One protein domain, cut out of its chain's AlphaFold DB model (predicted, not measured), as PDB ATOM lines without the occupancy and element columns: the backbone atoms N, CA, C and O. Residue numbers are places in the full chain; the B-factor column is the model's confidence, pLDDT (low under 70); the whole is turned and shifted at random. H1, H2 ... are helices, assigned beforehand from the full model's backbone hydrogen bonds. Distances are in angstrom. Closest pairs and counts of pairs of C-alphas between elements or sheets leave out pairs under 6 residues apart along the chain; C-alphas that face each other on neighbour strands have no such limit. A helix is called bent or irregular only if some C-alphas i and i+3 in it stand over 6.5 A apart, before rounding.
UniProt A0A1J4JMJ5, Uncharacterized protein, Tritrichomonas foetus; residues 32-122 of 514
ATOM      1  N   ASN A  32     -44.485 -46.982  13.349       46.34
ATOM      2  CA  ASN A  32     -44.314 -48.426  13.266       46.34
ATOM      3  C   ASN A  32     -43.975 -48.728  11.803       46.34
ATOM      4  O   ASN A  32     -44.826 -48.558  10.933       46.34
ATOM      5  N   LEU A  33     -42.729 -49.117  11.529       62.22
ATOM      6  CA  LEU A  33     -42.317 -49.554  10.198       62.22
ATOM      7  C   LEU A  33     -43.114 -50.817   9.866       62.22
ATOM      8  O   LEU A  33     -42.954 -51.849  10.521       62.22
ATOM      9  N   ILE A  34     -44.013 -50.716   8.891       72.00
ATOM     10  CA  ILE A  34     -44.833 -51.836   8.433       72.00
ATOM     11  C   ILE A  34     -44.204 -52.337   7.139       72.00
ATOM     12  O   ILE A  34     -44.190 -51.637   6.131       72.00
ATOM     13  N   GLU A  35     -43.673 -53.556   7.167       77.00
ATOM     14  CA  GLU A  35     -43.158 -54.237   5.980       77.00
ATOM     15  C   GLU A  35     -44.232 -55.186   5.429       77.00
ATOM     16  O   GLU A  35     -44.938 -55.847   6.193       77.00
ATOM     17  N   ASN A  36     -44.358 -55.277   4.100       82.00
ATOM     18  CA  ASN A  36     -45.258 -56.227   3.439       82.00
ATOM     19  C   ASN A  36     -44.478 -57.154   2.485       82.00
ATOM     20  O   ASN A  36     -44.410 -56.892   1.283       82.00
ATOM     21  N   PRO A  37     -43.898 -58.257   3.002       84.50
ATOM     22  CA  PRO A  37     -43.091 -59.206   2.230       84.50
ATOM     23  C   PRO A  37     -43.710 -59.684   0.925       84.50
ATOM     24  O   PRO A  37     -42.969 -59.951  -0.018       84.50
ATOM     25  N   GLN A  38     -45.035 -59.799   0.869       88.50
ATOM     26  CA  GLN A  38     -45.740 -60.335  -0.286       88.50
ATOM     27  C   GLN A  38     -45.722 -59.342  -1.453       88.50
ATOM     28  O   GLN A  38     -45.144 -59.656  -2.491       88.50
ATOM     29  N   ILE A  39     -46.240 -58.127  -1.240       90.62
ATOM     30  CA  ILE A  39     -46.359 -57.102  -2.291       90.62
ATOM     31  C   ILE A  39     -44.980 -56.760  -2.880       90.62
ATOM     32  O   ILE A  39     -44.807 -56.700  -4.094       90.62
ATOM     33  N   PHE A  40     -43.952 -56.594  -2.039       90.81
ATOM     34  CA  PHE A  40     -42.613 -56.229  -2.520       90.81
ATOM     35  C   PHE A  40     -41.837 -57.388  -3.159       90.81
ATOM     36  O   PHE A  40     -40.907 -57.148  -3.929       90.81
ATOM     37  N   SER A  41     -42.186 -58.642  -2.860       89.88
ATOM     38  CA  SER A  41     -41.601 -59.786  -3.574       89.88
ATOM     39  C   SER A  41     -42.235 -59.955  -4.953       89.88
ATOM     40  O   SER A  41     -41.511 -60.212  -5.909       89.88
ATOM     41  N   GLU A  42     -43.544 -59.722  -5.069       93.06
ATOM     42  CA  GLU A  42     -44.247 -59.672  -6.354       93.06
ATOM     43  C   GLU A  42     -43.722 -58.531  -7.237       93.06
ATOM     44  O   GLU A  42     -43.412 -58.746  -8.406       93.06
ATOM     45  N   LEU A  43     -43.490 -57.347  -6.656       92.31
ATOM     46  CA  LEU A  43     -42.872 -56.214  -7.351       92.31
ATOM     47  C   LEU A  43     -41.510 -56.589  -7.968       92.31
ATOM     48  O   LEU A  43     -41.248 -56.305  -9.139       92.31
ATOM     49  N   LEU A  44     -40.649 -57.259  -7.196       93.00
ATOM     50  CA  LEU A  44     -39.328 -57.691  -7.656       93.00
ATOM     51  C   LEU A  44     -39.409 -58.792  -8.727       93.00
ATOM     52  O   LEU A  44     -38.589 -58.814  -9.650       93.00
ATOM     53  N   GLU A  45     -40.374 -59.705  -8.616       93.81
ATOM     54  CA  GLU A  45     -40.616 -60.760  -9.603       93.81
ATOM     55  C   GLU A  45     -41.069 -60.171 -10.944       93.81
ATOM     56  O   GLU A  45     -40.459 -60.455 -11.978       93.81
ATOM     57  N   LEU A  46     -42.070 -59.286 -10.924       92.19
ATOM     58  CA  LEU A  46     -42.565 -58.589 -12.113       92.19
ATOM     59  C   LEU A  46     -41.456 -57.775 -12.788       92.19
ATOM     60  O   LEU A  46     -41.309 -57.817 -14.012       92.19
ATOM     61  N   PHE A  47     -40.610 -57.112 -11.996       92.12
ATOM     62  CA  PHE A  47     -39.446 -56.396 -12.510       92.12
ATOM     63  C   PHE A  47     -38.411 -57.323 -13.147       92.12
ATOM     64  O   PHE A  47     -37.919 -57.050 -14.242       92.12
ATOM     65  N   SER A  48     -38.118 -58.456 -12.508       92.44
ATOM     66  CA  SER A  48     -37.185 -59.458 -13.043       92.44
ATOM     67  C   SER A  48     -37.680 -60.053 -14.365       92.44
ATOM     68  O   SER A  48     -36.879 -60.326 -15.261       92.44
ATOM     69  N   ASN A  49     -38.998 -60.187 -14.511       92.38
ATOM     70  CA  ASN A  49     -39.663 -60.669 -15.721       92.38
ATOM     71  C   ASN A  49     -39.875 -59.577 -16.785       92.38
ATOM     72  O   ASN A  49     -40.320 -59.893 -17.889       92.38
ATOM     73  N   LYS A  50     -39.537 -58.312 -16.484       87.75
ATOM     74  CA  LYS A  50     -39.798 -57.133 -17.330       87.75
ATOM     75  C   LYS A  50     -41.275 -56.984 -17.725       87.75
ATOM     76  O   LYS A  50     -41.580 -56.508 -18.818       87.75
ATOM     77  N   ASP A  51     -42.191 -57.388 -16.847       90.06
ATOM     78  CA  ASP A  51     -43.629 -57.227 -17.069       90.06
ATOM     79  C   ASP A  51     -44.076 -55.814 -16.670       90.06
ATOM     80  O   ASP A  51     -44.528 -55.569 -15.552       90.06
ATOM     81  N   VAL A  52     -43.935 -54.868 -17.602       86.38
ATOM     82  CA  VAL A  52     -44.296 -53.454 -17.389       86.38
ATOM     83  C   VAL A  52     -45.781 -53.293 -17.047       86.38
ATOM     84  O   VAL A  52     -46.131 -52.479 -16.196       86.38
ATOM     85  N   ASN A  53     -46.665 -54.087 -17.655       86.44
ATOM     86  CA  ASN A  53     -48.104 -54.004 -17.393       86.44
ATOM     87  C   ASN A  53     -48.456 -54.541 -16.002       86.44
ATOM     88  O   ASN A  53     -49.273 -53.943 -15.301       86.44
ATOM     89  N   GLY A  54     -47.820 -55.639 -15.587       88.88
ATOM     90  CA  GLY A  54     -47.924 -56.151 -14.224       88.88
ATOM     91  C   GLY A  54     -47.419 -55.139 -13.196       88.88
ATOM     92  O   GLY A  54     -48.129 -54.840 -12.236       88.88
ATOM     93  N   LEU A  55     -46.241 -54.546 -13.429       89.69
ATOM     94  CA  LEU A  55     -45.682 -53.492 -12.571       89.69
ATOM     95  C   LEU A  55     -46.626 -52.293 -12.455       89.69
ATOM     96  O   LEU A  55     -46.864 -51.810 -11.351       89.69
ATOM     97  N   ASN A  56     -47.199 -51.844 -13.573       84.62
ATOM     98  CA  ASN A  56     -48.160 -50.745 -13.604       84.62
ATOM     99  C   ASN A  56     -49.370 -51.020 -12.703       84.62
ATOM    100  O   ASN A  56     -49.721 -50.195 -11.858       84.62
ATOM    101  N   ASN A  57     -49.989 -52.192 -12.857       88.81
ATOM    102  CA  ASN A  57     -51.155 -52.569 -12.065       88.81
ATOM    103  C   ASN A  57     -50.815 -52.666 -10.575       88.81
ATOM    104  O   ASN A  57     -51.553 -52.123  -9.754       88.81
ATOM    105  N   LEU A  58     -49.684 -53.289 -10.232       91.56
ATOM    106  CA  LEU A  58     -49.254 -53.429  -8.842       91.56
ATOM    107  C   LEU A  58     -48.935 -52.066  -8.205       91.56
ATOM    108  O   LEU A  58     -49.285 -51.820  -7.048       91.56
ATOM    109  N   LEU A  59     -48.315 -51.150  -8.958       90.31
ATOM    110  CA  LEU A  59     -48.020 -49.803  -8.476       90.31
ATOM    111  C   LEU A  59     -49.290 -49.006  -8.176       90.31
ATOM    112  O   LEU A  59     -49.380 -48.402  -7.109       90.31
ATOM    113  N   ILE A  60     -50.277 -49.041  -9.076       88.50
ATOM    114  CA  ILE A  60     -51.548 -48.321  -8.912       88.50
ATOM    115  C   ILE A  60     -52.394 -48.922  -7.790       88.50
ATOM    116  O   ILE A  60     -52.936 -48.188  -6.965       88.50
ATOM    117  N   GLN A  61     -52.569 -50.244  -7.793       89.50
ATOM    118  CA  GLN A  61     -53.585 -50.897  -6.967       89.50
ATOM    119  C   GLN A  61     -53.086 -51.224  -5.561       89.50
ATOM    120  O   GLN A  61     -53.896 -51.290  -4.637       89.50
ATOM    121  N   GLU A  62     -51.776 -51.407  -5.385       91.06
ATOM    122  CA  GLU A  62     -51.225 -51.913  -4.129       91.06
ATOM    123  C   GLU A  62     -50.143 -51.010  -3.543       91.06
ATOM    124  O   GLU A  62     -50.298 -50.539  -2.416       91.06
ATOM    125  N   ILE A  63     -49.070 -50.718  -4.285       90.44
ATOM    126  CA  ILE A  63     -47.916 -49.986  -3.736       90.44
ATOM    127  C   ILE A  63     -48.270 -48.533  -3.407       90.44
ATOM    128  O   ILE A  63     -47.977 -48.069  -2.305       90.44
ATOM    129  N   TYR A  64     -48.899 -47.799  -4.328       89.94
ATOM    130  CA  TYR A  64     -49.250 -46.401  -4.081       89.94
ATOM    131  C   TYR A  64     -50.231 -46.251  -2.900       89.94
ATOM    132  O   TYR A  64     -49.899 -45.524  -1.956       89.94
ATOM    133  N   PRO A  65     -51.354 -47.001  -2.829       88.94
ATOM    134  CA  PRO A  65     -52.223 -47.010  -1.649       88.94
ATOM    135  C   PRO A  65     -51.512 -47.445  -0.361       88.94
ATOM    136  O   PRO A  65     -51.820 -46.938   0.720       88.94
ATOM    137  N   PHE A  66     -50.545 -48.365  -0.450       88.50
ATOM    138  CA  PHE A  66     -49.742 -48.785   0.695       88.50
ATOM    139  C   PHE A  66     -48.930 -47.615   1.268       88.50
ATOM    140  O   PHE A  66     -49.009 -47.352   2.472       88.50
ATOM    141  N   PHE A  67     -48.206 -46.875   0.424       86.00
ATOM    142  CA  PHE A  67     -47.441 -45.704   0.859       86.00
ATOM    143  C   PHE A  67     -48.339 -44.562   1.338       86.00
ATOM    144  O   PHE A  67     -48.011 -43.927   2.337       86.00
ATOM    145  N   GLN A  68     -49.507 -44.351   0.725       83.25
ATOM    146  CA  GLN A  68     -50.485 -43.379   1.227       83.25
ATOM    147  C   GLN A  68     -50.976 -43.721   2.642       83.25
ATOM    148  O   GLN A  68     -51.150 -42.831   3.473       83.25
ATOM    149  N   LYS A  69     -51.206 -45.010   2.926       83.19
ATOM    150  CA  LYS A  69     -51.772 -45.461   4.203       83.19
ATOM    151  C   LYS A  69     -50.744 -45.539   5.330       83.19
ATOM    152  O   LYS A  69     -51.063 -45.184   6.462       83.19
ATOM    153  N   TYR A  70     -49.552 -46.061   5.049       80.69
ATOM    154  CA  TYR A  70     -48.561 -46.377   6.084       80.69
ATOM    155  C   TYR A  70     -47.364 -45.424   6.088       80.69
ATOM    156  O   TYR A  70     -46.725 -45.261   7.127       80.69
ATOM    157  N   GLY A  71     -47.077 -44.763   4.965       66.56
ATOM    158  CA  GLY A  71     -46.041 -43.742   4.839       66.56
ATOM    159  C   GLY A  71     -44.618 -44.290   4.826       66.56
ATOM    160  O   GLY A  71     -43.878 -43.992   3.898       66.56
ATOM    161  N   ALA A  72     -44.220 -45.085   5.819       70.25
ATOM    162  CA  ALA A  72     -42.814 -45.379   6.095       70.25
ATOM    163  C   ALA A  72     -42.459 -46.871   5.977       70.25
ATOM    164  O   ALA A  72     -43.091 -47.733   6.590       70.25
ATOM    165  N   ILE A  73     -41.377 -47.151   5.245       78.44
ATOM    166  CA  ILE A  73     -40.744 -48.472   5.113       78.44
ATOM    167  C   ILE A  73     -39.259 -48.322   5.440       78.44
ATOM    168  O   ILE A  73     -38.676 -47.256   5.239       78.44
ATOM    169  N   SER A  74     -38.620 -49.375   5.955       81.38
ATOM    170  CA  SER A  74     -37.185 -49.323   6.223       81.38
ATOM    171  C   SER A  74     -36.387 -49.167   4.915       81.38
ATOM    172  O   SER A  74     -36.639 -49.855   3.925       81.38
ATOM    173  N   ILE A  75     -35.400 -48.259   4.907       81.94
ATOM    174  CA  ILE A  75     -34.531 -48.030   3.737       81.94
ATOM    175  C   ILE A  75     -33.854 -49.330   3.302       81.94
ATOM    176  O   ILE A  75     -33.868 -49.660   2.122       81.94
ATOM    177  N   GLY A  76     -33.314 -50.093   4.260       82.25
ATOM    178  CA  GLY A  76     -32.640 -51.360   3.975       82.25
ATOM    179  C   GLY A  76     -33.542 -52.357   3.246       82.25
ATOM    180  O   GLY A  76     -33.102 -52.983   2.286       82.25
ATOM    181  N   TYR A  77     -34.815 -52.440   3.638       84.25
ATOM    182  CA  TYR A  77     -35.794 -53.293   2.974       84.25
ATOM    183  C   TYR A  77     -36.136 -52.804   1.560       84.25
ATOM    184  O   TYR A  77     -36.183 -53.601   0.624       84.25
ATOM    185  N   MET A  78     -36.310 -51.490   1.368       86.81
ATOM    186  CA  MET A  78     -36.526 -50.910   0.034       86.81
ATOM    187  C   MET A  78     -35.336 -51.159  -0.905       86.81
ATOM    188  O   MET A  78     -35.541 -51.472  -2.079       86.81
ATOM    189  N   THR A  79     -34.105 -51.085  -0.389       84.62
ATOM    190  CA  THR A  79     -32.884 -51.423  -1.133       84.62
ATOM    191  C   THR A  79     -32.831 -52.911  -1.478       84.62
ATOM    192  O   THR A  79     -32.599 -53.256  -2.636       84.62
ATOM    193  N   GLU A  80     -33.095 -53.807  -0.520       86.38
ATOM    194  CA  GLU A  80     -33.118 -55.261  -0.754       86.38
ATOM    195  C   GLU A  80     -34.129 -55.644  -1.847       86.38
ATOM    196  O   GLU A  80     -33.840 -56.464  -2.721       86.38
ATOM    197  N   LYS A  81     -35.305 -55.012  -1.826       87.94
ATOM    198  CA  LYS A  81     -36.395 -55.252  -2.781       87.94
ATOM    199  C   LYS A  81     -36.279 -54.441  -4.074       87.94
ATOM    200  O   LYS A  81     -37.176 -54.521  -4.906       87.94
ATOM    201  N   LYS A  82     -35.182 -53.696  -4.266       88.00
ATOM    202  CA  LYS A  82     -34.931 -52.840  -5.440       88.00
ATOM    203  C   LYS A  82     -36.059 -51.849  -5.745       88.00
ATOM    204  O   LYS A  82     -36.272 -51.491  -6.899       88.00
ATOM    205  N   VAL A  83     -36.780 -51.381  -4.724       89.00
ATOM    206  CA  VAL A  83     -37.926 -50.469  -4.900       89.00
ATOM    207  C   VAL A  83     -37.495 -49.197  -5.630       89.00
ATOM    208  O   VAL A  83     -38.160 -48.770  -6.568       89.00
ATOM    209  N   PHE A  84     -36.338 -48.642  -5.258       86.69
ATOM    210  CA  PHE A  84     -35.760 -47.450  -5.881       86.69
ATOM    211  C   PHE A  84     -35.489 -47.641  -7.382       86.69
ATOM    212  O   PHE A  84     -35.942 -46.836  -8.196       86.69
ATOM    213  N   ASP A  85     -34.816 -48.735  -7.757       86.06
ATOM    214  CA  ASP A  85     -34.497 -49.049  -9.155       86.06
ATOM    215  C   ASP A  85     -35.762 -49.233  -9.998       86.06
ATOM    216  O   ASP A  85     -35.819 -48.788 -11.143       86.06
ATOM    217  N   ILE A  86     -36.780 -49.877  -9.420       89.12
ATOM    218  CA  ILE A  86     -38.061 -50.131 -10.080       89.12
ATOM    219  C   ILE A  86     -38.784 -48.814 -10.335       89.12
ATOM    220  O   ILE A  86     -39.199 -48.570 -11.461       89.12
ATOM    221  N   LEU A  87     -38.883 -47.930  -9.341       88.38
ATOM    222  CA  LEU A  87     -39.529 -46.626  -9.519       88.38
ATOM    223  C   LEU A  87     -38.827 -45.791 -10.599       88.38
ATOM    224  O   LEU A  87     -39.491 -45.235 -11.471       88.38
ATOM    225  N   ILE A  88     -37.492 -45.777 -10.612       84.44
ATOM    226  CA  ILE A  88     -36.707 -45.067 -11.633       84.44
ATOM    227  C   ILE A  88     -36.886 -45.694 -13.020       84.44
ATOM    228  O   ILE A  88     -36.984 -44.976 -14.016       84.44
ATOM    229  N   PHE A  89     -36.946 -47.024 -13.109       85.81
ATOM    230  CA  PHE A  89     -37.263 -47.717 -14.356       85.81
ATOM    231  C   PHE A  89     -38.647 -47.308 -14.878       85.81
ATOM    232  O   PHE A  89     -38.773 -46.923 -16.038       85.81
ATOM    233  N   MET A  90     -39.659 -47.291 -14.008       85.31
ATOM    234  CA  MET A  90     -41.023 -46.913 -14.387       85.31
ATOM    235  C   MET A  90     -41.138 -45.453 -14.831       85.31
ATOM    236  O   MET A  90     -41.899 -45.159 -15.750       85.31
ATOM    237  N   MET A  91     -40.345 -44.548 -14.249       79.75
ATOM    238  CA  MET A  91     -40.259 -43.163 -14.727       79.75
ATOM    239  C   MET A  91     -39.716 -43.064 -16.158       79.75
ATOM    240  O   MET A  91     -40.170 -42.221 -16.930       79.75
ATOM    241  N   LYS A  92     -38.744 -43.908 -16.529       77.56
ATOM    242  CA  LYS A  92     -38.107 -43.883 -17.858       77.56
ATOM    243  C   LYS A  92     -38.987 -44.479 -18.955       77.56
ATOM    244  O   LYS A  92     -38.919 -44.023 -20.092       77.56
ATOM    245  N   GLU A  93     -39.816 -45.462 -18.620       76.69
ATOM    246  CA  GLU A  93     -40.698 -46.137 -19.582       76.69
ATOM    247  C   GLU A  93     -41.939 -45.302 -19.967       76.69
ATOM    248  O   GLU A  93     -42.691 -45.708 -20.845       76.69
ATOM    249  N   ASN A  94     -42.142 -44.110 -19.385       64.38
ATOM    250  CA  ASN A  94     -43.143 -43.108 -19.797       64.38
ATOM    251  C   ASN A  94     -44.631 -43.534 -19.724       64.38
ATOM    252  O   ASN A  94     -45.494 -42.784 -20.174       64.38
ATOM    253  N   VAL A  95     -44.958 -44.708 -19.163       56.59
ATOM    254  CA  VAL A  95     -46.344 -45.228 -19.110       56.59
ATOM    255  C   VAL A  95     -47.074 -44.877 -17.800       56.59
ATOM    256  O   VAL A  95     -48.295 -44.820 -17.811       56.59
ATOM    257  N   LEU A  96     -46.372 -44.573 -16.695       62.56
ATOM    258  CA  LEU A  96     -46.962 -44.149 -15.404       62.56
ATOM    259  C   LEU A  96     -46.018 -43.240 -14.600       62.56
ATOM    260  O   LEU A  96     -45.820 -43.407 -13.393       62.56
ATOM    261  N   THR A  97     -45.406 -42.278 -15.283       69.75
ATOM    262  CA  THR A  97     -44.382 -41.417 -14.692       69.75
ATOM    263  C   THR A  97     -44.875 -40.700 -13.438       69.75
ATOM    264  O   THR A  97     -44.160 -40.678 -12.444       69.75
ATOM    265  N   GLU A  98     -46.120 -40.220 -13.439       76.19
ATOM    266  CA  GLU A  98     -46.738 -39.523 -12.307       76.19
ATOM    267  C   GLU A  98     -46.867 -40.402 -11.051       76.19
ATOM    268  O   GLU A  98     -46.471 -39.984  -9.969       76.19
ATOM    269  N   ILE A  99     -47.375 -41.637 -11.162       83.75
ATOM    270  CA  ILE A  99     -47.566 -42.526  -9.999       83.75
ATOM    271  C   ILE A  99     -46.230 -42.932  -9.391       83.75
ATOM    272  O   ILE A  99     -46.089 -42.910  -8.169       83.75
ATOM    273  N   ALA A 100     -45.239 -43.259 -10.226       85.44
ATOM    274  CA  ALA A 100     -43.889 -43.513  -9.737       85.44
ATOM    275  C   ALA A 100     -43.361 -42.288  -8.971       85.44
ATOM    276  O   ALA A 100     -42.832 -42.434  -7.873       85.44
ATOM    277  N   PHE A 101     -43.598 -41.086  -9.497       84.12
ATOM    278  CA  PHE A 101     -43.195 -39.832  -8.872       84.12
ATOM    279  C   PHE A 101     -43.893 -39.566  -7.537       84.12
ATOM    280  O   PHE A 101     -43.232 -39.250  -6.553       84.12
ATOM    281  N   ARG A 102     -45.209 -39.779  -7.462       85.06
ATOM    282  CA  ARG A 102     -45.972 -39.666  -6.213       85.06
ATOM    283  C   ARG A 102     -45.486 -40.659  -5.162       85.06
ATOM    284  O   ARG A 102     -45.434 -40.327  -3.984       85.06
ATOM    285  N   ILE A 103     -45.123 -41.880  -5.561       88.44
ATOM    286  CA  ILE A 103     -44.545 -42.859  -4.633       88.44
ATOM    287  C   ILE A 103     -43.176 -42.380  -4.135       88.44
ATOM    288  O   ILE A 103     -42.917 -42.457  -2.937       88.44
ATOM    289  N   ILE A 104     -42.314 -41.871  -5.022       87.44
ATOM    290  CA  ILE A 104     -41.006 -41.310  -4.645       87.44
ATOM    291  C   ILE A 104     -41.179 -40.164  -3.647       87.44
ATOM    292  O   ILE A 104     -40.515 -40.159  -2.613       87.44
ATOM    293  N   ASP A 105     -42.096 -39.242  -3.924       84.88
ATOM    294  CA  ASP A 105     -42.422 -38.120  -3.048       84.88
ATOM    295  C   ASP A 105     -42.884 -38.593  -1.659       84.88
ATOM    296  O   ASP A 105     -42.327 -38.189  -0.640       84.88
ATOM    297  N   LEU A 106     -43.807 -39.562  -1.605       84.31
ATOM    298  CA  LEU A 106     -44.257 -40.168  -0.347       84.31
ATOM    299  C   LEU A 106     -43.120 -40.850   0.428       84.31
ATOM    300  O   LEU A 106     -43.083 -40.762   1.658       84.31
ATOM    301  N   ILE A 107     -42.197 -41.524  -0.267       85.50
ATOM    302  CA  ILE A 107     -41.021 -42.152   0.350       85.50
ATOM    303  C   ILE A 107     -40.091 -41.085   0.937       85.50
ATOM    304  O   ILE A 107     -39.638 -41.234   2.071       85.50
ATOM    305  N   ILE A 108     -39.809 -40.016   0.189       80.25
ATOM    306  CA  ILE A 108     -38.940 -38.920   0.638       80.25
ATOM    307  C   ILE A 108     -39.555 -38.214   1.850       80.25
ATOM    308  O   ILE A 108     -38.877 -38.038   2.863       80.25
ATOM    309  N   ALA A 109     -40.844 -37.877   1.784       76.50
ATOM    310  CA  ALA A 109     -41.553 -37.195   2.860       76.50
ATOM    311  C   ALA A 109     -41.604 -38.029   4.156       76.50
ATOM    312  O   ALA A 109     -41.509 -37.487   5.258       76.50
ATOM    313  N   SER A 110     -41.745 -39.355   4.053       74.12
ATOM    314  CA  SER A 110     -41.796 -40.239   5.225       74.12
ATOM    315  C   SER A 110     -40.422 -40.633   5.756       74.12
ATOM    316  O   SER A 110     -40.264 -40.896   6.952       74.12
ATOM    317  N   THR A 111     -39.428 -40.696   4.872       76.62
ATOM    318  CA  THR A 111     -38.102 -41.230   5.158       76.62
ATOM    319  C   THR A 111     -37.030 -40.331   4.537       76.62
ATOM    320  O   THR A 111     -36.357 -40.759   3.608       76.62
ATOM    321  N   PRO A 112     -36.765 -39.122   5.071       71.38
ATOM    322  CA  PRO A 112     -35.902 -38.133   4.408       71.38
ATOM    323  C   PRO A 112     -34.496 -38.622   4.032       71.38
ATOM    324  O   PRO A 112     -33.896 -38.124   3.091       71.38
ATOM    325  N   ALA A 113     -33.954 -39.633   4.720       76.62
ATOM    326  CA  ALA A 113     -32.670 -40.239   4.360       76.62
ATOM    327  C   ALA A 113     -32.690 -41.025   3.026       76.62
ATOM    328  O   ALA A 113     -31.629 -41.262   2.456       76.62
ATOM    329  N   SER A 114     -33.860 -41.407   2.494       78.75
ATOM    330  CA  SER A 114     -33.991 -42.047   1.173       78.75
ATOM    331  C   SER A 114     -33.622 -41.109   0.028       78.75
ATOM    332  O   SER A 114     -33.295 -41.561  -1.067       78.75
ATOM    333  N   ILE A 115     -33.665 -39.801   0.274       76.25
ATOM    334  CA  ILE A 115     -33.355 -38.788  -0.724       76.25
ATOM    335  C   ILE A 115     -31.904 -38.901  -1.197       76.25
ATOM    336  O   ILE A 115     -31.629 -38.712  -2.374       76.25
ATOM    337  N   ASP A 116     -30.984 -39.313  -0.314       76.44
ATOM    338  CA  ASP A 116     -29.584 -39.520  -0.672       76.44
ATOM    339  C   ASP A 116     -29.428 -40.673  -1.679       76.44
ATOM    340  O   ASP A 116     -28.554 -40.599  -2.538       76.44
ATOM    341  N   ILE A 117     -30.293 -41.691  -1.626       77.38
ATOM    342  CA  ILE A 117     -30.301 -42.810  -2.584       77.38
ATOM    343  C   ILE A 117     -30.831 -42.327  -3.935       77.38
ATOM    344  O   ILE A 117     -30.215 -42.555  -4.974       77.38
ATOM    345  N   PHE A 118     -31.958 -41.615  -3.922       76.38
ATOM    346  CA  PHE A 118     -32.568 -41.123  -5.151       76.38
ATOM    347  C   PHE A 118     -31.752 -40.034  -5.853       76.38
ATOM    348  O   PHE A 118     -31.776 -39.977  -7.075       76.38
ATOM    349  N   PHE A 119     -31.059 -39.166  -5.113       72.00
ATOM    350  CA  PHE A 119     -30.331 -38.036  -5.692       72.00
ATOM    351  C   PHE A 119     -28.827 -38.282  -5.836       72.00
ATOM    352  O   PHE A 119     -28.267 -37.892  -6.854       72.00
ATOM    353  N   ASN A 120     -28.148 -38.915  -4.871       67.81
ATOM    354  CA  ASN A 120     -26.684 -39.048  -4.950       67.81
ATOM    355  C   ASN A 120     -26.236 -40.325  -5.663       67.81
ATOM    356  O   ASN A 120     -25.168 -40.335  -6.266       67.81
ATOM    357  N   GLU A 121     -27.006 -41.413  -5.564       68.06
ATOM    358  CA  GLU A 121     -26.609 -42.706  -6.138       68.06
ATOM    359  C   GLU A 121     -27.172 -42.913  -7.551       68.06
ATOM    360  O   GLU A 121     -26.582 -43.637  -8.353       68.06
ATOM    361  N   ASN A 122     -28.287 -42.252  -7.889       66.38
ATOM    362  CA  ASN A 122     -28.961 -42.411  -9.172       66.38
ATOM    363  C   ASN A 122     -29.418 -41.055  -9.740       66.38
ATOM    364  O   ASN A 122     -30.549 -40.629  -9.538       66.38
TER     365      ASN A 122
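Overview. This is residues 32 to 122 of the 514 residues of an uncharacterized protein of Tritrichomonas foetus (UniProt A0A1J4JMJ5). Two helical hairpins, H1 with H2 and H4 with H5, sit side by side as a four-helix, up-and-down bundle, each helix running against the one before it in the bundle. Short H3 joins the hairpins, and H6 turns off the end of H5 at a corner. The printed part has 91 residues with six named helices, H1 to H6 in order, and no named strand: all helix. It is compact and rounded, with a radius of gyration of the C-alphas of 11.9 A and spans of 30 by 27 by 21 A.

Along the chain. Find C-alpha 37 at (-43.091, -59.206, 2.230); from there H1 runs 16.4 A to residue 48. H2, residues 52 to 70, spans 24.9 A, with a kink of 36 degrees near residue 59; it is only just irregular, C-alphas 61 and 64 being 6.9 A apart. H3 takes residues 75 to 80 and H4 residues 83 to 92. H5, residues 97 to 110, spans 20.1 A. H6, residues 112 to 121, ends at C-alpha 121, (-26.609, -42.706, -6.138); it is neither bent nor irregular, but only just: C-alphas 118 and 121 are 6.2 A apart.

Arrangement. Look first at H1 and H2, a hairpin: they touch, closest C-alphas Leu 46 and Leu 55 at 6.0 A, with a shallow tilt of 29 degrees, opposite ways. H1 touches H4 at Phe 47 and Ile 86, closest C-alphas 6.9 A apart. The hub, H5, touches H2, closest C-alphas Tyr 64 and Ile 103 at 5.9 A. H4 and H5, a hairpin, touch at Met 91 and Thr 97, closest C-alphas 4.5 A apart. H5 and H6 only just touch, only at the corner, with 3 pairs of C-alphas within 8 A, the closest Ile 108 and Ile 115 at 5.8 A. H3 is near H1. Every O i to N i+4 pair is within hydrogen-bond range in H1, H3, H4 and H5, against 12 of 15 in H2 and 4 of 6 in H6.

Size, cuts and confidence. The C-alphas farthest apart, Asn 32 and Asn 94, are 33.5 A apart. The printed part has no cut, and the five links are tight. Look for pLDDT under 70 at residues 32 to 33, 71, 94 to 97 and 120 to 122.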